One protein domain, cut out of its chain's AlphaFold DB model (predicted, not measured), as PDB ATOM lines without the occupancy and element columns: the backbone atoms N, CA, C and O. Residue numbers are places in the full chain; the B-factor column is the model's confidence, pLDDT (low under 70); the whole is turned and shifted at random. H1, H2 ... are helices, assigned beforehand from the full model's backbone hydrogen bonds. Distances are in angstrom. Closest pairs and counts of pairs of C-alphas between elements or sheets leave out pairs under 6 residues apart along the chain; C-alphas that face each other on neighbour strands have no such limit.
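This is residues 323 to 414 of the 607 residues of an uncharacterized protein of Lasallia pustulata (UniProt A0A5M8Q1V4). One long straight helix, H3, makes the long axis, and the part of the chain before it, with the short helices H1 and H2, is strung loosely along one side of it: H2 beside the first half of H3, H1 near its last residues. After H3 the unnamed tail, residues 402 to 414, folds back on the other side of the helix, while residues 366 to 371, at the turn from H2 into H3, stick out at the opposite end. The printed part has 92 residues with three named helices, in the order H1, H2, H3, and no named strand. The class is all helix, though under half of the residues, 45 of the 92, are in named elements. The whole is loose, with a radius of gyration of the C-alphas of 16.5 A, and flat, with spans of 51 by 33 by 16 A.

Residues 323 to 339 hold no named element, and H1, residues 340 to 345, follows them. H2, residues 355 to 361, comes next along the printed part; H1 and H2 are apart. H3, residues 370 to 401, is near both of them and touches neither. H1 and H3 are close but not clearly touching, and their closest C-alphas, those of Ile 340 and Leu 398, are 7.2 A apart. These two run opposite ways at a steep tilt of 54 degrees. H2 and H3 are close but not clearly touching too, and their closest C-alphas, those of Phe 358 and Thr 380, are 6.6 A apart. They run opposite ways at a shallow tilt of 10 degrees. In H1 and H2 every O i to N i+4 pair is within hydrogen-bond range; in H3 27 of 28 are.

H1 has 6 residues, Ile 340 to Ala 345, and measures 8.5 A from first to last C-alpha; C-alpha 340 is at (205.328, 190.842, 129.534). H2 has 7 residues, Pro 355 to Ala 361, and measures 10.4 A. H3 has 32 residues, Thr 370 to Lys 401, and measures 46.8 A, from C-alpha 370 at (174.211, 176.345, 155.070) to C-alpha 401 at (208.715, 197.970, 132.100).

The two C-alphas farthest apart, those of Ser 367 and Pro 403, are 52.3 A apart. The C-alphas of the first and last printed residues, Leu 323 and Leu 414, are 28.7 A apart. The printed part has no cut, and the links H1 to H2 and H2 to H3 are both short. The mean pLDDT of the printed part is 86.6, no printed residue is under 70, and the mean over H1 is 78.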
ATOM      1  N   LEU A 323     184.117 173.242 144.323       95.12
ATOM      2  CA  LEU A 323     185.247 173.971 144.877       95.12
ATOM      3  C   LEU A 323     186.335 174.179 143.805       95.12
ATOM      4  O   LEU A 323     187.489 173.805 144.031       95.12
ATOM      5  N   PRO A 324     186.008 174.793 142.642       94.69
ATOM      6  CA  PRO A 324     186.960 174.928 141.550       94.69
ATOM      7  C   PRO A 324     188.198 175.718 142.010       94.69
ATOM      8  O   PRO A 324     188.071 176.700 142.756       94.69
ATOM      9  N   PRO A 325     189.407 175.298 141.594       94.75
ATOM     10  CA  PRO A 325     190.648 175.854 142.111       94.75
ATOM     11  C   PRO A 325     190.845 177.305 141.649       94.75
ATOM     12  O   PRO A 325     190.442 177.671 140.542       94.75
ATOM     13  N   PRO A 326     191.552 178.142 142.431       94.12
ATOM     14  CA  PRO A 326     191.749 179.554 142.108       94.12
ATOM     15  C   PRO A 326     192.514 179.779 140.794       94.12
ATOM     16  O   PRO A 326     192.407 180.847 140.203       94.12
ATOM     17  N   PHE A 327     193.282 178.800 140.317       93.75
ATOM     18  CA  PHE A 327     193.965 178.852 139.026       93.75
ATOM     19  C   PHE A 327     194.014 177.457 138.408       93.75
ATOM     20  O   PHE A 327     194.129 176.465 139.129       93.75
ATOM     21  N   THR A 328     194.020 177.371 137.077       90.38
ATOM     22  CA  THR A 328     194.262 176.091 136.394       90.38
ATOM     23  C   THR A 328     195.680 175.598 136.698       90.38
ATOM     24  O   THR A 328     196.642 176.348 136.513       90.38
ATOM     25  N   SER A 329     195.831 174.337 137.104       79.25
ATOM     26  CA  SER A 329     197.102 173.765 137.584       79.25
ATOM     27  C   SER A 329     198.246 173.746 136.556       79.25
ATOM     28  O   SER A 329     199.413 173.686 136.938       79.25
ATOM     29  N   SER A 330     197.941 173.839 135.258       73.25
ATOM     30  CA  SER A 330     198.928 173.805 134.172       73.25
ATOM     31  C   SER A 330     199.361 175.211 133.739       73.25
ATOM     32  O   SER A 330     198.946 175.717 132.699       73.25
ATOM     33  N   THR A 331     200.190 175.872 134.553       75.94
ATOM     34  CA  THR A 331     200.887 177.116 134.168       75.94
ATOM     35  C   THR A 331     202.382 176.984 134.488       75.94
ATOM     36  O   THR A 331     202.730 176.894 135.668       75.94
ATOM     37  N   PRO A 332     203.292 176.977 133.493       79.31
ATOM     38  CA  PRO A 332     204.728 176.992 133.765       79.31
ATOM     39  C   PRO A 332     205.125 178.327 134.422       79.31
ATOM     40  O   PRO A 332     204.569 179.368 134.063       79.31
ATOM     41  N   PRO A 333     206.083 178.338 135.369       76.50
ATOM     42  CA  PRO A 333     206.443 179.556 136.088       76.50
ATOM     43  C   PRO A 333     206.940 180.642 135.118       76.50
ATOM     44  O   PRO A 333     207.727 180.335 134.216       76.50
ATOM     45  N   PRO A 334     206.526 181.912 135.296       74.50
ATOM     46  CA  PRO A 334     206.940 182.985 134.412       74.50
ATOM     47  C   PRO A 334     208.439 183.228 134.527       74.50
ATOM     48  O   PRO A 334     209.002 183.331 135.623       74.50
ATOM     49  N   ASP A 335     209.057 183.348 133.361       79.00
ATOM     50  CA  ASP A 335     210.456 183.706 133.203       79.00
ATOM     51  C   ASP A 335     210.703 185.109 133.777       79.00
ATOM     52  O   ASP A 335     209.798 185.946 133.860       79.00
ATOM     53  N   ARG A 336     211.924 185.372 134.234       76.44
ATOM     54  CA  ARG A 336     212.258 186.666 134.846       76.44
ATOM     55  C   ARG A 336     212.659 187.705 133.809       76.44
ATOM     56  O   ARG A 336     212.406 188.892 134.034       76.44
ATOM     57  N   ASP A 337     213.211 187.252 132.687       81.44
ATOM     58  CA  ASP A 337     213.901 188.114 131.727       81.44
ATOM     59  C   ASP A 337     213.098 188.349 130.430       81.44
ATOM     60  O   ASP A 337     213.381 189.294 129.694       81.44
ATOM     61  N   ALA A 338     212.051 187.554 130.178       77.75
ATOM     62  CA  ALA A 338     211.157 187.705 129.026       77.75
ATOM     63  C   ALA A 338     210.310 188.995 129.074       77.75
ATOM     64  O   ALA A 338     210.132 189.625 130.121       77.75
ATOM     65  N   SER A 339     209.751 189.418 127.939       81.62
ATOM     66  CA  SER A 339     208.790 190.526 127.864       81.62
ATOM     67  C   SER A 339     207.441 190.148 128.489       81.62
ATOM     68  O   SER A 339     207.010 189.006 128.401       81.62
ATOM     69  N   ILE A 340     206.701 191.116 129.053       77.69
ATOM     70  CA  ILE A 340     205.328 190.842 129.534       77.69
ATOM     71  C   ILE A 340     204.423 190.412 128.372       77.69
ATOM     72  O   ILE A 340     203.586 189.533 128.551       77.69
ATOM     73  N   GLY A 341     204.614 190.975 127.172       76.62
ATOM     74  CA  GLY A 341     203.876 190.540 125.983       76.62
ATOM     75  C   GLY A 341     204.190 189.096 125.579       76.62
ATOM     76  O   GLY A 341     203.299 188.388 125.121       76.62
ATOM     77  N   GLU A 342     205.425 188.642 125.805       80.00
ATOM     78  CA  GLU A 342     205.848 187.258 125.565       80.00
ATOM     79  C   GLU A 342     205.306 186.323 126.650       80.00
ATOM     80  O   GLU A 342     204.786 185.266 126.315       80.00
ATOM     81  N   ASP A 343     205.327 186.719 127.926       80.75
ATOM     82  CA  ASP A 343     204.752 185.925 129.019       80.75
ATOM     83  C   ASP A 343     203.222 185.777 128.908       80.75
ATOM     84  O   ASP A 343     202.692 184.700 129.188       80.75
ATOM     85  N   VAL A 344     202.510 186.819 128.447       76.75
ATOM     86  CA  VAL A 344     201.077 186.726 128.106       76.75
ATOM     87  C   VAL A 344     200.875 185.784 126.917       76.75
ATOM     88  O   VAL A 344     200.061 184.868 127.002       76.75
ATOM     89  N   ALA A 345     201.616 185.972 125.819       75.75
ATOM     90  CA  ALA A 345     201.464 185.158 124.611       75.75
ATOM     91  C   ALA A 345     201.863 183.682 124.811       75.75
ATOM     92  O   ALA A 345     201.319 182.807 124.143       75.75
ATOM     93  N   ALA A 346     202.784 183.402 125.736       80.56
ATOM     94  CA  ALA A 346     203.245 182.062 126.087       80.56
ATOM     95  C   ALA A 346     202.413 181.383 127.194       80.56
ATOM     96  O   ALA A 346     202.778 180.290 127.624       80.56
ATOM     97  N   GLY A 347     201.337 182.010 127.691       77.44
ATOM     98  CA  GLY A 347     200.487 181.426 128.739       77.44
ATOM     99  C   GLY A 347     201.215 181.190 130.070       77.44
ATOM    100  O   GLY A 347     200.917 180.235 130.780       77.44
ATOM    101  N   ARG A 348     202.203 182.033 130.403       80.31
ATOM    102  CA  ARG A 348     203.029 181.922 131.624       80.31
ATOM    103  C   ARG A 348     202.425 182.619 132.850       80.31
ATOM    104  O   ARG A 348     202.987 182.560 133.944       80.31
ATOM    105  N   PHE A 349     201.301 183.309 132.675       80.69
ATOM    106  CA  PHE A 349     200.493 183.826 133.776       80.69
ATOM    107  C   PHE A 349     199.373 182.847 134.085       80.69
ATOM    108  O   PHE A 349     198.794 182.268 133.171       80.69
ATOM    109  N   LYS A 350     199.090 182.667 135.378       85.81
ATOM    110  CA  LYS A 350     198.164 181.640 135.860       85.81
ATOM    111  C   LYS A 350     196.791 181.824 135.226       85.81
ATOM    112  O   LYS A 350     196.142 182.843 135.470       85.81
ATOM    113  N   THR A 351     196.355 180.855 134.425       87.56
ATOM    114  CA  THR A 351     195.049 180.945 133.768       87.56
ATOM    115  C   THR A 351     193.953 180.951 134.825       87.56
ATOM    116  O   THR A 351     193.929 180.106 135.727       87.56
ATOM    117  N   LEU A 352     193.048 181.918 134.709       88.69
ATOM    118  CA  LEU A 352     191.829 181.945 135.502       88.69
ATOM    119  C   LEU A 352     190.923 180.788 135.034       88.69
ATOM    120  O   LEU A 352     190.809 180.590 133.820       88.69
ATOM    121  N   PRO A 353     190.287 180.031 135.947       91.62
ATOM    122  CA  PRO A 353     189.157 179.163 135.597       91.62
ATOM    123  C   PRO A 353     187.973 180.002 135.081       91.62
ATOM    124  O   PRO A 353     188.009 181.238 135.122       91.62
ATOM    125  N   ASN A 354     186.904 179.357 134.607       93.31
ATOM    126  CA  ASN A 354     185.731 180.097 134.160       93.31
ATOM    127  C   ASN A 354     184.984 180.677 135.385       93.31
ATOM    128  O   ASN A 354     184.651 179.926 136.302       93.31
ATOM    129  N   PRO A 355     184.696 181.994 135.452       90.88
ATOM    130  CA  PRO A 355     183.903 182.553 136.547       90.88
ATOM    131  C   PRO A 355     182.506 181.931 136.670       90.88
ATOM    132  O   PRO A 355     181.962 181.927 137.774       90.88
ATOM    133  N   ASP A 356     181.938 181.378 135.589       94.12
ATOM    134  CA  ASP A 356     180.641 180.700 135.667       94.12
ATOM    135  C   ASP A 356     180.695 179.420 136.517       94.12
ATOM    136  O   ASP A 356     179.684 179.075 137.116       94.12
ATOM    137  N   ASP A 357     181.848 178.753 136.650       93.38
ATOM    138  CA  ASP A 357     181.987 177.516 137.440       93.38
ATOM    139  C   ASP A 357     181.647 177.785 138.922       93.38
ATOM    140  O   ASP A 357     180.869 177.072 139.557       93.38
ATOM    141  N   PHE A 358     182.139 178.912 139.448       92.94
ATOM    142  CA  PHE A 358     181.809 179.411 140.785       92.94
ATOM    143  C   PHE A 358     180.352 179.877 140.920       92.94
ATOM    144  O   PHE A 358     179.771 179.789 142.003       92.94
ATOM    145  N   LEU A 359     179.750 180.397 139.844       92.25
ATOM    146  CA  LEU A 359     178.338 180.788 139.839       92.25
ATOM    147  C   LEU A 359     177.426 179.557 139.811       92.25
ATOM    148  O   LEU A 359     176.412 179.548 140.506       92.25
ATOM    149  N   LEU A 360     177.792 178.502 139.082       92.69
ATOM    150  CA  LEU A 360     177.083 177.222 139.051       92.69
ATOM    151  C   LEU A 360     177.074 176.571 140.440       92.69
ATOM    152  O   LEU A 360     175.998 176.216 140.926       92.69
ATOM    153  N   ALA A 361     178.216 176.548 141.139       90.31
ATOM    154  CA  ALA A 361     178.301 176.089 142.530       90.31
ATOM    155  C   ALA A 361     177.375 176.867 143.498       90.31
ATOM    156  O   ALA A 361     176.927 176.322 144.509       90.31
ATOM    157  N   LEU A 362     177.042 178.124 143.179       88.38
ATOM    158  CA  LEU A 362     176.122 178.980 143.939       88.38
ATOM    159  C   LEU A 362     174.679 179.017 143.388       88.38
ATOM    160  O   LEU A 362     173.825 179.660 143.998       88.38
ATOM    161  N   THR A 363     174.378 178.365 142.257       88.44
ATOM    162  CA  THR A 363     173.088 178.527 141.549       88.44
ATOM    163  C   THR A 363     171.927 177.789 142.226       88.44
ATOM    164  O   THR A 363     170.791 178.256 142.147       88.44
ATOM    165  N   ASN A 364     172.203 176.703 142.961       86.38
ATOM    166  CA  ASN A 364     171.203 175.908 143.690       86.38
ATOM    167  C   ASN A 364     171.356 176.030 145.226       86.38
ATOM    168  O   ASN A 364     171.646 175.042 145.901       86.38
ATOM    169  N   PRO A 365     171.137 177.214 145.837       88.19
ATOM    170  CA  PRO A 365     171.280 177.399 147.284       88.19
ATOM    171  C   PRO A 365     170.115 176.817 148.103       88.19
ATOM    172  O   PRO A 365     170.103 176.952 149.321       88.19
ATOM    173  N   ALA A 366     169.110 176.224 147.451       88.75
ATOM    174  CA  ALA A 366     167.925 175.671 148.106       88.75
ATOM    175  C   ALA A 366     168.041 174.175 148.459       88.75
ATOM    176  O   ALA A 366     167.259 173.715 149.284       88.75
ATOM    177  N   SER A 367     168.976 173.429 147.850       88.31
ATOM    178  CA  SER A 367     169.179 171.992 148.122       88.31
ATOM    179  C   SER A 367     170.430 171.681 148.957       88.31
ATOM    180  O   SER A 367     170.515 170.624 149.574       88.31
ATOM    181  N   ARG A 368     171.374 172.626 149.038       89.38
ATOM    182  CA  ARG A 368     172.623 172.534 149.818       89.38
ATOM    183  C   ARG A 368     172.404 173.015 151.250       89.38
ATOM    184  O   ARG A 368     171.615 173.940 151.459       89.38
ATOM    185  N   SER A 369     173.115 172.466 152.242       92.81
ATOM    186  CA  SER A 369     173.031 173.038 153.590       92.81
ATOM    187  C   SER A 369     173.735 174.395 153.662       92.81
ATOM    188  O   SER A 369     174.538 174.786 152.807       92.81
ATOM    189  N   THR A 370     173.477 175.119 154.749       93.06
ATOM    190  CA  THR A 370     174.211 176.345 155.070       93.06
ATOM    191  C   THR A 370     175.717 176.103 155.212       93.06
ATOM    192  O   THR A 370     176.487 177.004 154.893       93.06
ATOM    193  N   SER A 371     176.150 174.907 155.631       93.88
ATOM    194  CA  SER A 371     177.566 174.539 155.765       93.88
ATOM    195  C   SER A 371     178.259 174.447 154.403       93.88
ATOM    196  O   SER A 371     179.280 175.106 154.178       93.88
ATOM    197  N   ALA A 372     177.662 173.716 153.453       93.94
ATOM    198  CA  ALA A 372     178.159 173.635 152.081       93.94
ATOM    199  C   ALA A 372     178.241 175.023 151.426       93.94
ATOM    200  O   ALA A 372     179.273 175.392 150.863       93.94
ATOM    201  N   LEU A 373     177.191 175.839 151.580       93.94
ATOM    202  CA  LEU A 373     177.157 177.200 151.038       93.94
ATOM    203  C   LEU A 373     178.209 178.127 151.659       93.94
ATOM    204  O   LEU A 373     178.793 178.931 150.933       93.94
ATOM    205  N   TYR A 374     178.509 178.006 152.959       95.38
ATOM    206  CA  TYR A 374     179.615 178.753 153.566       95.38
ATOM    207  C   TYR A 374     180.976 178.324 153.007       95.38
ATOM    208  O   TYR A 374     181.798 179.189 152.716       95.38
ATOM    209  N   THR A 375     181.215 177.030 152.787       96.00
ATOM    210  CA  THR A 375     182.481 176.544 152.205       96.00
ATOM    211  C   THR A 375     182.670 177.025 150.759       96.00
ATOM    212  O   THR A 375     183.747 177.509 150.410       96.00
ATOM    213  N   ILE A 376     181.614 177.007 149.933       95.06
ATOM    214  CA  ILE A 376     181.639 177.580 148.573       95.06
ATOM    215  C   ILE A 376     181.865 179.105 148.627       95.06
ATOM    216  O   ILE A 376     182.646 179.653 147.842       95.06
ATOM    217  N   ALA A 377     181.239 179.808 149.579       95.19
ATOM    218  CA  ALA A 377     181.440 181.245 149.797       95.19
ATOM    219  C   ALA A 377     182.879 181.594 150.239       95.19
ATOM    220  O   ALA A 377     183.416 182.628 149.843       95.19
ATOM    221  N   VAL A 378     183.533 180.722 151.012       96.12
ATOM    222  CA  VAL A 378     184.948 180.868 151.381       96.12
ATOM    223  C   VAL A 378     185.856 180.611 150.175       96.12
ATOM    224  O   VAL A 378     186.679 181.470 149.868       96.12
ATOM    225  N   ASN A 379     185.675 179.516 149.424       95.75
ATOM    226  CA  ASN A 379     186.509 179.241 148.243       95.75
ATOM    227  C   ASN A 379     186.368 180.331 147.160       95.75
ATOM    228  O   ASN A 379     187.364 180.799 146.611       95.75
ATOM    229  N   THR A 380     185.150 180.820 146.899       95.12
ATOM    230  CA  THR A 380     184.939 181.975 146.001       95.12
ATOM    231  C   THR A 380     185.654 183.231 146.496       95.12
ATOM    232  O   THR A 380     186.292 183.926 145.702       95.12
ATOM    233  N   GLN A 381     185.602 183.523 147.800       94.88
ATOM    234  CA  GLN A 381     186.329 184.645 148.389       94.88
ATOM    235  C   GLN A 381     187.852 184.477 148.254       94.88
ATOM    236  O   GLN A 381     188.539 185.453 147.944       94.88
ATOM    237  N   GLU A 382     188.393 183.273 148.444       94.81
ATOM    238  CA  GLU A 382     189.826 182.992 148.303       94.81
ATOM    239  C   GLU A 382     190.303 183.030 146.845       94.81
ATOM    240  O   GLU A 382     191.355 183.613 146.569       94.81
ATOM    241  N   ALA A 383     189.515 182.528 145.893       94.38
ATOM    242  CA  ALA A 383     189.802 182.655 144.466       94.38
ATOM    243  C   ALA A 383     189.816 184.125 144.023       94.38
ATOM    244  O   ALA A 383     190.829 184.609 143.511       94.38
ATOM    245  N   LEU A 384     188.760 184.887 144.336       92.44
ATOM    246  CA  LEU A 384     188.709 186.334 144.096       92.44
ATOM    247  C   LEU A 384     189.866 187.077 144.781       92.44
ATOM    248  O   LEU A 384     190.379 188.064 144.241       92.44
ATOM    249  N   LYS A 385     190.309 186.607 145.954       92.62
ATOM    250  CA  LYS A 385     191.476 187.159 146.642       92.62
ATOM    251  C   LYS A 385     192.745 186.911 145.817       92.62
ATOM    252  O   LYS A 385     193.445 187.860 145.465       92.62
ATOM    253  N   LEU A 386     193.022 185.670 145.441       93.25
ATOM    254  CA  LEU A 386     194.227 185.313 144.695       93.25
ATOM    255  C   LEU A 386     194.287 185.963 143.301       93.25
ATOM    256  O   LEU A 386     195.361 186.394 142.881       93.25
ATOM    257  N   TRP A 387     193.152 186.129 142.612       92.31
ATOM    258  CA  TRP A 387     193.086 186.810 141.310       92.31
ATOM    259  C   TRP A 387     193.491 188.281 141.392       92.31
ATOM    260  O   TRP A 387     194.220 188.778 140.533       92.31
ATOM    261  N   GLN A 388     193.047 188.987 142.433       91.12
ATOM    262  CA  GLN A 388     193.421 190.383 142.657       91.12
ATOM    263  C   GLN A 388     194.906 190.518 143.027       91.12
ATOM    264  O   GLN A 388     195.554 191.460 142.577       91.12
ATOM    265  N   ASP A 389     195.465 189.582 143.801       89.69
ATOM    266  CA  ASP A 389     196.894 189.583 144.146       89.69
ATOM    267  C   ASP A 389     197.796 189.259 142.945       89.69
ATOM    268  O   ASP A 389     198.874 189.843 142.804       89.69
ATOM    269  N   GLU A 390     197.365 188.378 142.037       88.50
ATOM    270  CA  GLU A 390     198.046 188.167 140.755       88.50
ATOM    271  C   GLU A 390     197.917 189.422 139.872       88.50
ATOM    272  O   GLU A 390     198.929 189.944 139.406       88.50
ATOM    273  N   TYR A 391     196.712 189.995 139.731       89.00
ATOM    274  CA  TYR A 391     196.487 191.238 138.981       89.00
ATOM    275  C   TYR A 391     197.407 192.379 139.449       89.00
ATOM    276  O   TYR A 391     198.040 193.044 138.627       89.00
ATOM    277  N   LEU A 392     197.527 192.596 140.762       88.19
ATOM    278  CA  LEU A 392     198.390 193.635 141.335       88.19
ATOM    279  C   LEU A 392     199.877 193.371 141.060       88.19
ATOM    280  O   LEU A 392     200.637 194.315 140.834       88.19
ATOM    281  N   GLN A 393     200.305 192.105 141.014       87.50
ATOM    282  CA  GLN A 393     201.658 191.749 140.586       87.50
ATOM    283  C   GLN A 393     201.884 192.030 139.096       87.50
ATOM    284  O   GLN A 393     202.959 192.516 138.744       87.50
ATOM    285  N   LEU A 394     200.899 191.780 138.225       85.25
ATOM    286  CA  LEU A 394     200.980 192.135 136.801       85.25
ATOM    287  C   LEU A 394     201.071 193.654 136.611       85.25
ATOM    288  O   LEU A 394     201.969 194.130 135.922       85.25
ATOM    289  N   ASP A 395     200.204 194.415 137.280       88.25
ATOM    290  CA  ASP A 395     200.162 195.882 137.225       88.25
ATOM    291  C   ASP A 395     201.488 196.497 137.728       88.25
ATOM    292  O   ASP A 395     202.070 197.381 137.087       88.25
ATOM    293  N   ALA A 396     202.059 195.937 138.803       87.31
ATOM    294  CA  ALA A 396     203.367 196.319 139.334       87.31
ATOM    295  C   ALA A 396     204.560 195.875 138.461       87.31
ATOM    296  O   ALA A 396     205.594 196.547 138.475       87.31
ATOM    297  N   ARG A 397     204.463 194.768 137.706       85.38
ATOM    298  CA  ARG A 397     205.468 194.380 136.695       85.38
ATOM    299  C   ARG A 397     205.398 195.305 135.478       85.38
ATOM    300  O   ARG A 397     206.443 195.749 135.008       85.38
ATOM    301  N   LEU A 398     204.195 195.633 135.007       85.19
ATOM    302  CA  LEU A 398     203.969 196.481 133.835       85.19
ATOM    303  C   LEU A 398     204.460 197.913 134.078       85.19
ATOM    304  O   LEU A 398     205.276 198.412 133.310       85.19
ATOM    305  N   THR A 399     204.124 198.493 135.235       86.69
ATOM    306  CA  THR A 399     204.634 199.799 135.710       86.69
ATOM    307  C   THR A 399     206.171 199.870 135.811       86.69
ATOM    308  O   THR A 399     206.746 200.956 135.841       86.69
ATOM    309  N   ARG A 400     206.876 198.727 135.884       85.00
ATOM    310  CA  ARG A 400     208.353 198.680 135.883       85.00
ATOM    311  C   ARG A 400     208.964 198.593 134.485       85.00
ATOM    312  O   ARG A 400     210.127 198.963 134.351       85.00
ATOM    313  N   LYS A 401     208.235 198.074 133.489       84.94
ATOM    314  CA  LYS A 401     208.715 197.970 132.100       84.94
ATOM    315  C   LYS A 401     208.336 199.216 131.295       84.94
ATOM    316  O   LYS A 401     209.210 199.803 130.666       84.94
ATOM    317  N   ASP A 402     207.091 199.675 131.418       83.06
ATOM    318  CA  ASP A 402     206.567 200.842 130.707       83.06
ATOM    319  C   ASP A 402     206.425 202.047 131.662       83.06
ATOM    320  O   ASP A 402     205.488 202.083 132.461       83.06
ATOM    321  N   PRO A 403     207.306 203.069 131.602       82.94
ATOM    322  CA  PRO A 403     207.259 204.211 132.524       82.94
ATOM    323  C   PRO A 403     206.046 205.134 132.305       82.94
ATOM    324  O   PRO A 403     205.700 205.909 133.197       82.94
ATOM    325  N   ASP A 404     205.401 205.048 131.138       85.75
ATOM    326  CA  ASP A 404     204.151 205.746 130.825       85.75
ATOM    327  C   ASP A 404     202.901 204.981 131.303       85.75
ATOM    328  O   ASP A 404     201.808 205.562 131.369       85.75
ATOM    329  N   TYR A 405     203.036 203.696 131.669       83.44
ATOM    330  CA  TYR A 405     201.940 202.937 132.264       83.44
ATOM    331  C   TYR A 405     201.665 203.457 133.674       83.44
ATOM    332  O   TYR A 405     202.517 203.444 134.564       83.44
ATOM    333  N   LYS A 406     200.436 203.926 133.886       85.00
ATOM    334  CA  LYS A 406     199.977 204.385 135.197       85.00
ATOM    335  C   LYS A 406     199.451 203.169 135.954       85.00
ATOM    336  O   LYS A 406     198.476 202.590 135.469       85.00
ATOM    337  N   PRO A 407     200.027 202.815 137.119       80.44
ATOM    338  CA  PRO A 407     199.492 201.732 137.923       80.44
ATOM    339  C   PRO A 407     198.036 202.035 138.260       80.44
ATOM    340  O   PRO A 407     197.691 203.178 138.591       80.44
ATOM    341  N   LYS A 408     197.166 201.032 138.153       79.38
ATOM    342  CA  LYS A 408     195.767 201.208 138.543       79.38
ATOM    343  C   LYS A 408     195.703 201.230 140.065       79.38
ATOM    344  O   LYS A 408     196.350 200.428 140.734       79.38
ATOM    345  N   ASN A 409     194.930 202.169 140.608       76.25
ATOM    346  CA  ASN A 409     194.741 202.298 142.051       76.25
ATOM    347  C   ASN A 409     194.289 200.943 142.616       76.25
ATOM    348  O   ASN A 409     193.313 200.378 142.121       76.25
ATOM    349  N   ASN A 410     195.003 200.426 143.616       75.06
ATOM    350  CA  ASN A 410     194.725 199.111 144.181       75.06
ATOM    351  C   ASN A 410     193.294 199.095 144.759       75.06
ATOM    352  O   ASN A 410     193.031 199.848 145.695       75.06
ATOM    353  N   PRO A 411     192.366 198.255 144.255       72.69
ATOM    354  CA  PRO A 411     190.972 198.264 144.707       72.69
ATOM    355  C   PRO A 411     190.797 197.784 146.158       72.69
ATOM    356  O   PRO A 411     189.726 197.959 146.729       72.69
ATOM    357  N   ARG A 412     191.840 197.192 146.756       76.81
ATOM    358  CA  ARG A 412     191.891 196.780 148.168       76.81
ATOM    359  C   ARG A 412     192.457 197.832 149.098       76.81
ATOM    360  O   ARG A 412     192.300 197.720 150.311       76.81
ATOM    361  N   GLU A 413     193.198 198.790 148.551       80.94
ATOM    362  CA  GLU A 413     193.747 199.879 149.338       80.94
ATOM    363  C   GLU A 413     192.576 200.800 149.668       80.94
ATOM    364  O   GLU A 413     192.212 201.675 148.881       80.94
ATOM    365  N   LEU A 414     191.936 200.521 150.812       79.06
ATOM    366  CA  LEU A 414     190.903 201.363 151.392       79.06
ATOM    367  C   LEU A 414     191.502 202.748 151.606       79.06
ATOM    368  O   LEU A 414     192.192 203.011 152.591       79.06
TER     369      LEU A 414